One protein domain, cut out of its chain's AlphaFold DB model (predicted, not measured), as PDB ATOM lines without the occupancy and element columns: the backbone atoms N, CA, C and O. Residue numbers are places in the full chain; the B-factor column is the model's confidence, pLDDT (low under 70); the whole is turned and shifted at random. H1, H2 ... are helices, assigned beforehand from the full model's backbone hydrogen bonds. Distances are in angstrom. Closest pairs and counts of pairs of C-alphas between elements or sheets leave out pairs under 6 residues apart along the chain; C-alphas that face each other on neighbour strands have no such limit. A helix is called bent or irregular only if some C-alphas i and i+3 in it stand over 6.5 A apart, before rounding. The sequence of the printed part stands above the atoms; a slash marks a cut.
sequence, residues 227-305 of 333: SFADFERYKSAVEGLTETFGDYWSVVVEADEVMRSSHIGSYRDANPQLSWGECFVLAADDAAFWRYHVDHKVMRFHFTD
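This is residues 227 to 305 of the 333 residues of an uncharacterized protein of Perkinsus olseni (UniProt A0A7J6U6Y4). Look for a V of two helices, H1 and the long, kinked H2, which meet near the H1 to H2 link, with the short helix H3 filling the opening between them. H4 follows H3 and runs beside the first part of H2 to one end of the long axis. The printed part has 79 residues, with four named helices in the order H1, H2, H3, H4 and no named strand, and its class is all helix. It is compact, with a radius of gyration of the C-alphas of 13.2 A, and only just elongated, spanning 45 by 23 by 17 A.

Start with H1, residues 228 to 244, and go on to H2, residues 246 to 270; they form a helical hairpin, opposite ways at a tilt of 35.3 degrees, only just steep. They touch through residues 238 to 242 of H1 and 249 to 256 of H2, with the C-alphas of Thr 242 and Trp 249 closest at 6.2 A. H2 is the hub, touching three other helices. Next comes H3, residues 276 to 285, which touches H1 the same way at a shallow tilt of 31 degrees; the closest C-alphas, those of Tyr 234 and Ala 284, are 4.7 A apart. H3 also touches residues 259 to 268 of H2, opposite ways at a steep tilt of 52 degrees, with the C-alphas of Tyr 267 and Cys 279 closest at 5.9 A. Last, residues 290 to 298 of H4, residues 287 to 305, touch residues 248 to 255 of H2, opposite ways at a shallow tilt of 29 degrees; the closest C-alphas, Ala 255 and His 293, are 5.5 A apart. H3 and H4 meet only through their link, and H1 and H4 are near each other, with 6 pairs of C-alphas within 10 A. The helix packing is part aligned, part crossed: 2 of the 4 touching pairs are at a shallow tilt. In H1 and H3 every O i to N i+4 pair is within hydrogen-bond range; in H2 it is 14 of 21 and in H4 13 of 15.

Find C-alpha 228 at (-12.619, 12.432, 2.566); from there H1 runs 24.3 A to C-alpha 244. H2 starts at C-alpha 246, (-5.340, 5.160, 26.034), and covers 32.9 A, with a kink of 40 degrees near residue 257; it is irregular, C-alphas 247 and 250 being 8.3 A apart. H3 measures 14.3 A. H4 runs 25.5 A to C-alpha 305 at (-7.493, 7.314, 42.211) and is only just irregular, with C-alphas 293 and 296 6.50 A apart.

The two C-alphas farthest apart are those of Gln 273 and Asp 305, at 45.4 A. The printed part has no cut, and its three links are tight. The mean pLDDT of the printed part is 91.4; look to residues 304 to 305 for low confidence, under 70.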
ATOM      1  N   SER A 227     -15.964  16.003   2.149       93.69
ATOM      2  CA  SER A 227     -14.833  15.359   1.490       93.69
ATOM      3  C   SER A 227     -14.204  14.284   2.378       93.69
ATOM      4  O   SER A 227     -14.422  14.224   3.587       93.69
ATOM      5  N   PHE A 228     -13.374  13.421   1.790       92.94
ATOM      6  CA  PHE A 228     -12.619  12.432   2.566       92.94
ATOM      7  C   PHE A 228     -11.681  13.084   3.596       92.94
ATOM      8  O   PHE A 228     -11.503  12.534   4.683       92.94
ATOM      9  N   ALA A 229     -11.095  14.238   3.258       92.69
ATOM     10  CA  ALA A 229     -10.145  14.948   4.109       92.69
ATOM     11  C   ALA A 229     -10.809  15.496   5.379       92.69
ATOM     12  O   ALA A 229     -10.227  15.387   6.457       92.69
ATOM     13  N   ASP A 230     -12.043  15.992   5.264       94.69
ATOM     14  CA  ASP A 230     -12.804  16.551   6.388       94.69
ATOM     15  C   ASP A 230     -12.988  15.515   7.503       94.69
ATOM     16  O   ASP A 230     -12.648  15.735   8.667       94.69
ATOM     17  N   PHE A 231     -13.453  14.325   7.122       95.50
ATOM     18  CA  PHE A 231     -13.671  13.231   8.062       95.50
ATOM     19  C   PHE A 231     -12.363  12.597   8.545       95.50
ATOM     20  O   PHE A 231     -12.313  12.106   9.672       95.50
ATOM     21  N   GLU A 232     -11.307  12.575   7.724       93.88
ATOM     22  CA  GLU A 232     -10.004  12.069   8.170       93.88
ATOM     23  C   GLU A 232      -9.396  12.982   9.235       93.88
ATOM     24  O   GLU A 232      -8.874  12.475  10.221       93.88
ATOM     25  N   ARG A 233      -9.546  14.306   9.105       93.94
ATOM     26  CA  ARG A 233      -9.096  15.261  10.125       93.94
ATOM     27  C   ARG A 233      -9.760  15.001  11.476       93.94
ATOM     28  O   ARG A 233      -9.063  14.897  12.483       93.94
ATOM     29  N   TYR A 234     -11.082  14.824  11.490       97.56
ATOM     30  CA  TYR A 234     -11.804  14.463  12.713       97.56
ATOM     31  C   TYR A 234     -11.335  13.126  13.288       97.56
ATOM     32  O   TYR A 234     -11.039  13.020  14.478       97.56
ATOM     33  N   LYS A 235     -11.209  12.102  12.436       95.12
ATOM     34  CA  LYS A 235     -10.712  10.787  12.850       95.12
ATOM     35  C   LYS A 235      -9.331  10.893  13.501       95.12
ATOM     36  O   LYS A 235      -9.133  10.318  14.566       95.12
ATOM     37  N   SER A 236      -8.405  11.631  12.889       93.38
ATOM     38  CA  SER A 236      -7.055  11.835  13.417       93.38
ATOM     39  C   SER A 236      -7.057  12.558  14.764       93.38
ATOM     40  O   SER A 236      -6.262  12.197  15.628       93.38
ATOM     41  N   ALA A 237      -7.961  13.519  14.987       94.25
ATOM     42  CA  ALA A 237      -8.104  14.178  16.286       94.25
ATOM     43  C   ALA A 237      -8.509  13.180  17.388       94.25
ATOM     44  O   ALA A 237      -7.853  13.098  18.428       94.25
ATOM     45  N   VAL A 238      -9.527  12.348  17.133       94.44
ATOM     46  CA  VAL A 238      -9.966  11.311  18.087       94.44
ATOM     47  C   VAL A 238      -8.889  10.238  18.293       94.44
ATOM     48  O   VAL A 238      -8.659   9.788  19.417       94.44
ATOM     49  N   GLU A 239      -8.176   9.839  17.236       91.06
ATOM     50  CA  GLU A 239      -7.045   8.907  17.341       91.06
ATOM     51  C   GLU A 239      -5.902   9.487  18.184       91.06
ATOM     52  O   GLU A 239      -5.386   8.781  19.047       91.06
ATOM     53  N   GLY A 240      -5.573  10.772  18.034       89.56
ATOM     54  CA  GLY A 240      -4.574  11.445  18.869       89.56
ATOM     55  C   GLY A 240      -4.957  11.474  20.354       89.56
ATOM     56  O   GLY A 240      -4.118  11.220  21.222       89.56
ATOM     57  N   LEU A 241      -6.240  11.692  20.663       88.12
ATOM     58  CA  LEU A 241      -6.760  11.586  22.034       88.12
ATOM     59  C   LEU A 241      -6.666  10.152  22.569       88.12
ATOM     60  O   LEU A 241      -6.337   9.949  23.733       88.12
ATOM     61  N   THR A 242      -6.905   9.156  21.716       89.19
ATOM     62  CA  THR A 242      -6.778   7.731  22.069       89.19
ATOM     63  C   THR A 242      -5.339   7.353  22.392       89.19
ATOM     64  O   THR A 242      -5.094   6.594  23.322       89.19
ATOM     65  N   GLU A 243      -4.385   7.858  21.615       87.19
ATOM     66  CA  GLU A 243      -2.959   7.608  21.826       87.19
ATOM     67  C   GLU A 243      -2.460   8.294  23.102       87.19
ATOM     68  O   GLU A 243      -1.675   7.711  23.846       87.19
ATOM     69  N   THR A 244      -2.970   9.493  23.390       85.88
ATOM     70  CA  THR A 244      -2.607  10.270  24.585       85.88
ATOM     71  C   THR A 244      -3.236   9.703  25.862       85.88
ATOM     72  O   THR A 244      -2.572   9.604  26.890       85.88
ATOM     73  N   PHE A 245      -4.511   9.312  25.805       86.81
ATOM     74  CA  PHE A 245      -5.320   8.900  26.957       86.81
ATOM     75  C   PHE A 245      -5.798   7.447  26.851       86.81
ATOM     76  O   PHE A 245      -6.927   7.134  27.229       86.81
ATOM     77  N   GLY A 246      -4.957   6.546  26.336       83.69
ATOM     78  CA  GLY A 246      -5.340   5.160  26.034       83.69
ATOM     79  C   GLY A 246      -5.941   4.389  27.214       83.69
ATOM     80  O   GLY A 246      -6.913   3.654  27.035       83.69
ATOM     81  N   ASP A 247      -5.435   4.621  28.429       85.31
ATOM     82  CA  ASP A 247      -5.955   4.011  29.663       85.31
ATOM     83  C   ASP A 247      -7.361   4.519  30.038       85.31
ATOM     84  O   ASP A 247      -8.118   3.835  30.725       85.31
ATOM     85  N   TYR A 248      -7.742   5.691  29.527       87.25
ATOM     86  CA  TYR A 248      -9.027   6.355  29.750       87.25
ATOM     87  C   TYR A 248      -9.889   6.377  28.488       87.25
ATOM     88  O   TYR A 248     -10.709   7.274  28.288       87.25
ATOM     89  N   TRP A 249      -9.741   5.368  27.629       86.69
ATOM     90  CA  TRP A 249     -10.473   5.276  26.370       86.69
ATOM     91  C   TRP A 249     -11.999   5.431  26.514       86.69
ATOM     92  O   TRP A 249     -12.642   6.017  25.646       86.69
ATOM     93  N   SER A 250     -12.595   4.943  27.607       87.88
ATOM     94  CA  SER A 250     -14.032   5.118  27.871       87.88
ATOM     95  C   SER A 250     -14.452   6.590  27.906       87.88
ATOM     96  O   SER A 250     -15.517   6.921  27.395       87.88
ATOM     97  N   VAL A 251     -13.601   7.469  28.442       90.31
ATOM     98  CA  VAL A 251     -13.826   8.921  28.488       90.31
ATOM     99  C   VAL A 251     -13.753   9.523  27.086       90.31
ATOM    100  O   VAL A 251     -14.593  10.342  26.725       90.31
ATOM    101  N   VAL A 252     -12.782   9.086  26.277       91.81
ATOM    102  CA  VAL A 252     -12.626   9.542  24.886       91.81
ATOM    103  C   VAL A 252     -13.841   9.148  24.043       91.81
ATOM    104  O   VAL A 252     -14.354   9.978  23.298       91.81
ATOM    105  N   VAL A 253     -14.348   7.919  24.190       91.56
ATOM    106  CA  VAL A 253     -15.562   7.468  23.481       91.56
ATOM    107  C   VAL A 253     -16.789   8.246  23.909       91.56
ATOM    108  O   VAL A 253     -17.554   8.662  23.049       91.56
ATOM    109  N   GLU A 254     -16.980   8.456  25.211       92.31
ATOM    110  CA  GLU A 254     -18.107   9.247  25.709       92.31
ATOM    111  C   GLU A 254     -18.062  10.673  25.133       92.31
ATOM    112  O   GLU A 254     -19.077  11.198  24.683       92.31
ATOM    113  N   ALA A 255     -16.877  11.293  25.090       95.69
ATOM    114  CA  ALA A 255     -16.693  12.617  24.504       95.69
ATOM    115  C   ALA A 255     -16.966  12.637  22.987       95.69
ATOM    116  O   ALA A 255     -17.657  13.538  22.515       95.69
ATOM    117  N   ASP A 256     -16.478  11.649  22.231       95.75
ATOM    118  CA  ASP A 256     -16.768  11.500  20.796       95.75
ATOM    119  C   ASP A 256     -18.268  11.283  20.524       95.75
ATOM    120  O   ASP A 256     -18.828  11.892  19.612       95.75
ATOM    121  N   GLU A 257     -18.940  10.449  21.322       94.19
ATOM    122  CA  GLU A 257     -20.385  10.225  21.222       94.19
ATOM    123  C   GLU A 257     -21.159  11.534  21.469       94.19
ATOM    124  O   GLU A 257     -22.039  11.875  20.677       94.19
ATOM    125  N   VAL A 258     -20.801  12.318  22.494       95.88
ATOM    126  CA  VAL A 258     -21.418  13.632  22.774       95.88
ATOM    127  C   VAL A 258     -21.140  14.639  21.655       95.88
ATOM    128  O   VAL A 258     -22.054  15.349  21.222       95.88
ATOM    129  N   MET A 259     -19.903  14.676  21.150       97.56
ATOM    130  CA  MET A 259     -19.509  15.553  20.049       97.56
ATOM    131  C   MET A 259     -20.384  15.305  18.819       97.56
ATOM    132  O   MET A 259     -20.996  16.231  18.291       97.56
ATOM    133  N   ARG A 260     -20.489  14.043  18.383       95.75
ATOM    134  CA  ARG A 260     -21.227  13.673  17.167       95.75
ATOM    135  C   ARG A 260     -22.742  13.703  17.344       95.75
ATOM    136  O   ARG A 260     -23.443  13.983  16.379       95.75
ATOM    137  N   SER A 261     -23.262  13.377  18.526       94.12
ATOM    138  CA  SER A 261     -24.714  13.337  18.766       94.12
ATOM    139  C   SER A 261     -25.327  14.720  18.911       94.12
ATOM    140  O   SER A 261     -26.389  14.966  18.354       94.12
ATOM    141  N   SER A 262     -24.653  15.615  19.635       92.12
ATOM    142  CA  SER A 262     -25.262  16.866  20.095       92.12
ATOM    143  C   SER A 262     -24.440  18.093  19.709       92.12
ATOM    144  O   SER A 262     -24.971  19.028  19.115       92.12
ATOM    145  N   HIS A 263     -23.138  18.108  20.013       96.12
ATOM    146  CA  HIS A 263     -22.339  19.338  19.906       96.12
ATOM    147  C   HIS A 263     -22.123  19.782  18.459       96.12
ATOM    148  O   HIS A 263     -22.225  20.968  18.159       96.12
ATOM    149  N   ILE A 264     -21.894  18.839  17.541       96.38
ATOM    150  CA  ILE A 264     -21.632  19.144  16.130       96.38
ATOM    151  C   ILE A 264     -22.806  19.856  15.442       96.38
ATOM    152  O   ILE A 264     -22.579  20.660  14.537       96.38
ATOM    153  N   GLY A 265     -24.042  19.603  15.891       95.38
ATOM    154  CA  GLY A 265     -25.238  20.284  15.392       95.38
ATOM    155  C   GLY A 265     -25.167  21.794  15.610       95.38
ATOM    156  O   GLY A 265     -25.482  22.556  14.703       95.38
ATOM    157  N   SER A 266     -24.603  22.233  16.740       96.00
ATOM    158  CA  SER A 266     -24.492  23.657  17.073       96.00
ATOM    159  C   SER A 266     -23.646  24.462  16.077       96.00
ATOM    160  O   SER A 266     -23.936  25.634  15.833       96.00
ATOM    161  N   TYR A 267     -22.634  23.849  15.446       95.94
ATOM    162  CA  TYR A 267     -21.850  24.517  14.401       95.94
ATOM    163  C   TYR A 267     -22.688  24.816  13.168       95.94
ATOM    164  O   TYR A 267     -22.528  25.874  12.554       95.94
ATOM    165  N   ARG A 268     -23.577  23.882  12.825       94.50
ATOM    166  CA  ARG A 268     -24.473  23.999  11.684       94.50
ATOM    167  C   ARG A 268     -25.641  24.928  11.989       94.50
ATOM    168  O   ARG A 268     -25.965  25.755  11.150       94.50
ATOM    169  N   ASP A 269     -26.180  24.895  13.204       94.62
ATOM    170  CA  ASP A 269     -27.203  25.849  13.653       94.62
ATOM    171  C   ASP A 269     -26.681  27.291  13.601       94.62
ATOM    172  O   ASP A 269     -27.374  28.206  13.151       94.62
ATOM    173  N   ALA A 270     -25.427  27.502  14.017       96.31
ATOM    174  CA  ALA A 270     -24.772  28.803  13.938       96.31
ATOM    175  C   ALA A 270     -24.437  29.218  12.493       96.31
ATOM    176  O   ALA A 270     -24.355  30.411  12.203       96.31
ATOM    177  N   ASN A 271     -24.221  28.252  11.593       95.94
ATOM    178  CA  ASN A 271     -23.826  28.480  10.204       95.94
ATOM    179  C   ASN A 271     -24.501  27.463   9.259       95.94
ATOM    180  O   ASN A 271     -23.854  26.502   8.829       95.94
ATOM    181  N   PRO A 272     -25.777  27.677   8.882       94.81
ATOM    182  CA  PRO A 272     -26.563  26.688   8.131       94.81
ATOM    183  C   PRO A 272     -26.000  26.329   6.750       94.81
ATOM    184  O   PRO A 272     -26.326  25.285   6.188       94.81
ATOM    185  N   GLN A 273     -25.149  27.193   6.190       94.75
ATOM    186  CA  GLN A 273     -24.456  26.970   4.922       94.75
ATOM    187  C   GLN A 273     -23.349  25.911   4.992       94.75
ATOM    188  O   GLN A 273     -22.900  25.454   3.942       94.75
ATOM    189  N   LEU A 274     -22.882  25.549   6.192       95.50
ATOM    190  CA  LEU A 274     -21.829  24.554   6.339       95.50
ATOM    191  C   LEU A 274     -22.353  23.163   5.992       95.50
ATOM    192  O   LEU A 274     -23.417  22.725   6.440       95.50
ATOM    193  N   SER A 275     -21.547  22.435   5.228       96.12
ATOM    194  CA  SER A 275     -21.692  20.992   5.101       96.12
ATOM    195  C   SER A 275     -21.386  20.305   6.433       96.12
ATOM    196  O   SER A 275     -20.653  20.822   7.283       96.12
ATOM    197  N   TRP A 276     -21.890  19.083   6.609       97.06
ATOM    198  CA  TRP A 276     -21.530  18.296   7.785       97.06
ATOM    199  C   TRP A 276     -20.025  18.024   7.865       97.06
ATOM    200  O   TRP A 276     -19.477  18.043   8.959       97.06
ATOM    201  N   GLY A 277     -19.342  17.821   6.737       97.12
ATOM    202  CA  GLY A 277     -17.888  17.672   6.676       97.12
ATOM    203  C   GLY A 277     -17.162  18.864   7.297       97.12
ATOM    204  O   GLY A 277     -16.319  18.677   8.169       97.12
ATOM    205  N   GLU A 278     -17.547  20.088   6.938       97.81
ATOM    206  CA  GLU A 278     -16.990  21.303   7.550       97.81
ATOM    207  C   GLU A 278     -17.303  21.382   9.050       97.81
ATOM    208  O   GLU A 278     -16.432  21.743   9.839       97.81
ATOM    209  N   CYS A 279     -18.497  20.959   9.475       98.06
ATOM    210  CA  CYS A 279     -18.828  20.863  10.900       98.06
ATOM    211  C   CYS A 279     -17.934  19.846  11.632       98.06
ATOM    212  O   CYS A 279     -17.528  20.092  12.764       98.06
ATOM    213  N   PHE A 280     -17.569  18.730  10.992       98.25
ATOM    214  CA  PHE A 280     -16.611  17.759  11.537       98.25
ATOM    215  C   PHE A 280     -15.190  18.329  11.618       98.25
ATOM    216  O   PHE A 280     -14.459  18.005  12.552       98.25
ATOM    217  N   VAL A 281     -14.798  19.195  10.681       97.69
ATOM    218  CA  VAL A 281     -13.522  19.921  10.751       97.69
ATOM    219  C   VAL A 281     -13.511  20.877  11.943       97.69
ATOM    220  O   VAL A 281     -12.567  20.840  12.727       97.69
ATOM    221  N   LEU A 282     -14.574  21.665  12.130       97.88
ATOM    222  CA  LEU A 282     -14.719  22.541  13.300       97.88
ATOM    223  C   LEU A 282     -14.717  21.741  14.607       97.88
ATOM    224  O   LEU A 282     -14.019  22.104  15.548       97.88
ATOM    225  N   ALA A 283     -15.423  20.608  14.643       97.62
ATOM    226  CA  ALA A 283     -15.421  19.696  15.780       97.62
ATOM    227  C   ALA A 283     -14.016  19.156  16.098       97.62
ATOM    228  O   ALA A 283     -13.646  19.052  17.264       97.62
ATOM    229  N   ALA A 284     -13.216  18.826  15.082       96.88
ATOM    230  CA  ALA A 284     -11.841  18.365  15.275       96.88
ATOM    231  C   ALA A 284     -10.953  19.444  15.920       96.88
ATOM    232  O   ALA A 284     -10.070  19.120  16.712       96.88
ATOM    233  N   ASP A 285     -11.213  20.712  15.597       95.06
ATOM    234  CA  ASP A 285     -10.438  21.867  16.055       95.06
ATOM    235  C   ASP A 285     -10.963  22.490  17.365       95.06
ATOM    236  O   ASP A 285     -10.317  23.388  17.913       95.06
ATOM    237  N   ASP A 286     -12.100  22.027  17.902       96.69
ATOM    238  CA  ASP A 286     -12.682  22.554  19.144       96.69
ATOM    239  C   ASP A 286     -11.931  22.067  20.390       96.69
ATOM    240  O   ASP A 286     -12.364  21.203  21.161       96.69
ATOM    241  N   ALA A 287     -10.769  22.674  20.612       91.88
ATOM    242  CA  ALA A 287      -9.936  22.411  21.773       91.88
ATOM    243  C   ALA A 287     -10.655  22.702  23.102       91.88
ATOM    244  O   ALA A 287     -10.308  22.098  24.118       91.88
ATOM    245  N   ALA A 288     -11.635  23.614  23.126       90.31
ATOM    246  CA  ALA A 288     -12.374  23.927  24.343       90.31
ATOM    247  C   ALA A 288     -13.278  22.754  24.741       90.31
ATOM    248  O   ALA A 288     -13.245  22.329  25.901       90.31
ATOM    249  N   PHE A 289     -14.007  22.182  23.778       96.94
ATOM    250  CA  PHE A 289     -14.791  20.970  23.990       96.94
ATOM    251  C   PHE A 289     -13.906  19.805  24.432       96.94
ATOM    252  O   PHE A 289     -14.169  19.205  25.477       96.94
ATOM    253  N   TRP A 290     -12.837  19.503  23.686       94.00
ATOM    254  CA  TRP A 290     -11.996  18.338  23.982       94.00
ATOM    255  C   TRP A 290     -11.310  18.455  25.343       94.00
ATOM    256  O   TRP A 290     -11.320  17.498  26.115       94.00
ATOM    257  N   ARG A 291     -10.821  19.645  25.713       87.06
ATOM    258  CA  ARG A 291     -10.249  19.878  27.046       87.06
ATOM    259  C   ARG A 291     -11.277  19.659  28.156       87.06
ATOM    260  O   ARG A 291     -10.961  19.072  29.190       87.06
ATOM    261  N   TYR A 292     -12.510  20.125  27.966       90.62
ATOM    262  CA  TYR A 292     -13.553  19.982  28.978       90.62
ATOM    263  C   TYR A 292     -14.060  18.537  29.108       90.62
ATOM    264  O   TYR A 292     -14.200  18.031  30.224       90.62
ATOM    265  N   HIS A 293     -14.320  17.863  27.986       92.94
ATOM    266  CA  HIS A 293     -14.911  16.524  27.967       92.94
ATOM    267  C   HIS A 293     -13.893  15.390  28.119       92.94
ATOM    268  O   HIS A 293     -14.281  14.317  28.577       92.94
ATOM    269  N   VAL A 294     -12.618  15.614  27.790       92.00
ATOM    270  CA  VAL A 294     -11.551  14.609  27.900       92.00
ATOM    271  C   VAL A 294     -10.560  15.006  28.987       92.00
ATOM    272  O   VAL A 294     -10.611  14.416  30.065       92.00
ATOM    273  N   ASP A 295      -9.724  16.026  28.769       86.62
ATOM    274  CA  ASP A 295      -8.604  16.346  29.671       86.62
ATOM    275  C   ASP A 295      -9.061  16.533  31.125       86.62
ATOM    276  O   ASP A 295      -8.528  15.911  32.042       86.62
ATOM    277  N   HIS A 296     -10.086  17.360  31.357       84.88
ATOM    278  CA  HIS A 296     -10.594  17.626  32.704       84.88
ATOM    279  C   HIS A 296     -11.184  16.377  33.365       84.88
ATOM    280  O   HIS A 296     -10.988  16.173  34.566       84.88
ATOM    281  N   LYS A 297     -11.910  15.540  32.612       87.62
ATOM    282  CA  LYS A 297     -12.473  14.292  33.143       87.62
ATOM    283  C   LYS A 297     -11.362  13.303  33.495       87.62
ATOM    284  O   LYS A 297     -11.365  12.775  34.604       87.62
ATOM    285  N   VAL A 298     -10.388  13.112  32.604       86.56
ATOM    286  CA  VAL A 298      -9.222  12.244  32.831       86.56
ATOM    287  C   VAL A 298      -8.424  12.709  34.050       86.56
ATOM    288  O   VAL A 298      -8.114  11.906  34.928       86.56
ATOM    289  N   MET A 299      -8.159  14.013  34.166       81.75
ATOM    290  CA  MET A 299      -7.473  14.579  35.329       81.75
ATOM    291  C   MET A 299      -8.233  14.313  36.630       81.75
ATOM    292  O   MET A 299      -7.622  13.916  37.619       81.75
ATOM    293  N   ARG A 300      -9.563  14.473  36.643       79.38
ATOM    294  CA  ARG A 300     -10.380  14.147  37.824       79.38
ATOM    295  C   ARG A 300     -10.210  12.687  38.237       79.38
ATOM    296  O   ARG A 300      -9.948  12.460  39.412       79.38
ATOM    297  N   PHE A 301     -10.276  11.741  37.298       79.81
ATOM    298  CA  PHE A 301     -10.042  10.322  37.596       79.81
ATOM    299  C   PHE A 301      -8.642  10.077  38.173       79.81
ATOM    300  O   PHE A 301      -8.496   9.428  39.207       79.81
ATOM    301  N   HIS A 302      -7.612  10.680  37.576       76.44
ATOM    302  CA  HIS A 302      -6.239  10.577  38.073       76.44
ATOM    303  C   HIS A 302      -6.051  11.100  39.503       76.44
ATOM    304  O   HIS A 302      -5.229  10.555  40.243       76.44
ATOM    305  N   PHE A 303      -6.758  12.165  39.891       72.94
ATOM    306  CA  PHE A 303      -6.672  12.713  41.244       72.94
ATOM    307  C   PHE A 303      -7.524  11.930  42.248       72.94
ATOM    308  O   PHE A 303      -7.082  11.748  43.379       72.94
ATOM    309  N   THR A 304      -8.681  11.396  41.844       69.56
ATOM    310  CA  THR A 304      -9.510  10.554  42.722       69.56
ATOM    311  C   THR A 304      -8.876   9.193  43.002       69.56
ATOM    312  O   THR A 304      -8.988   8.690  44.116       69.56
ATOM    313  N   ASP A 305      -8.146   8.620  42.040       60.31
ATOM    314  CA  ASP A 305      -7.493   7.314  42.211       60.31
ATOM    315  C   ASP A 305      -6.285   7.366  43.163       60.31
ATOM    316  O   ASP A 305      -5.897   6.351  43.748       60.31
TER     317      ASP A 305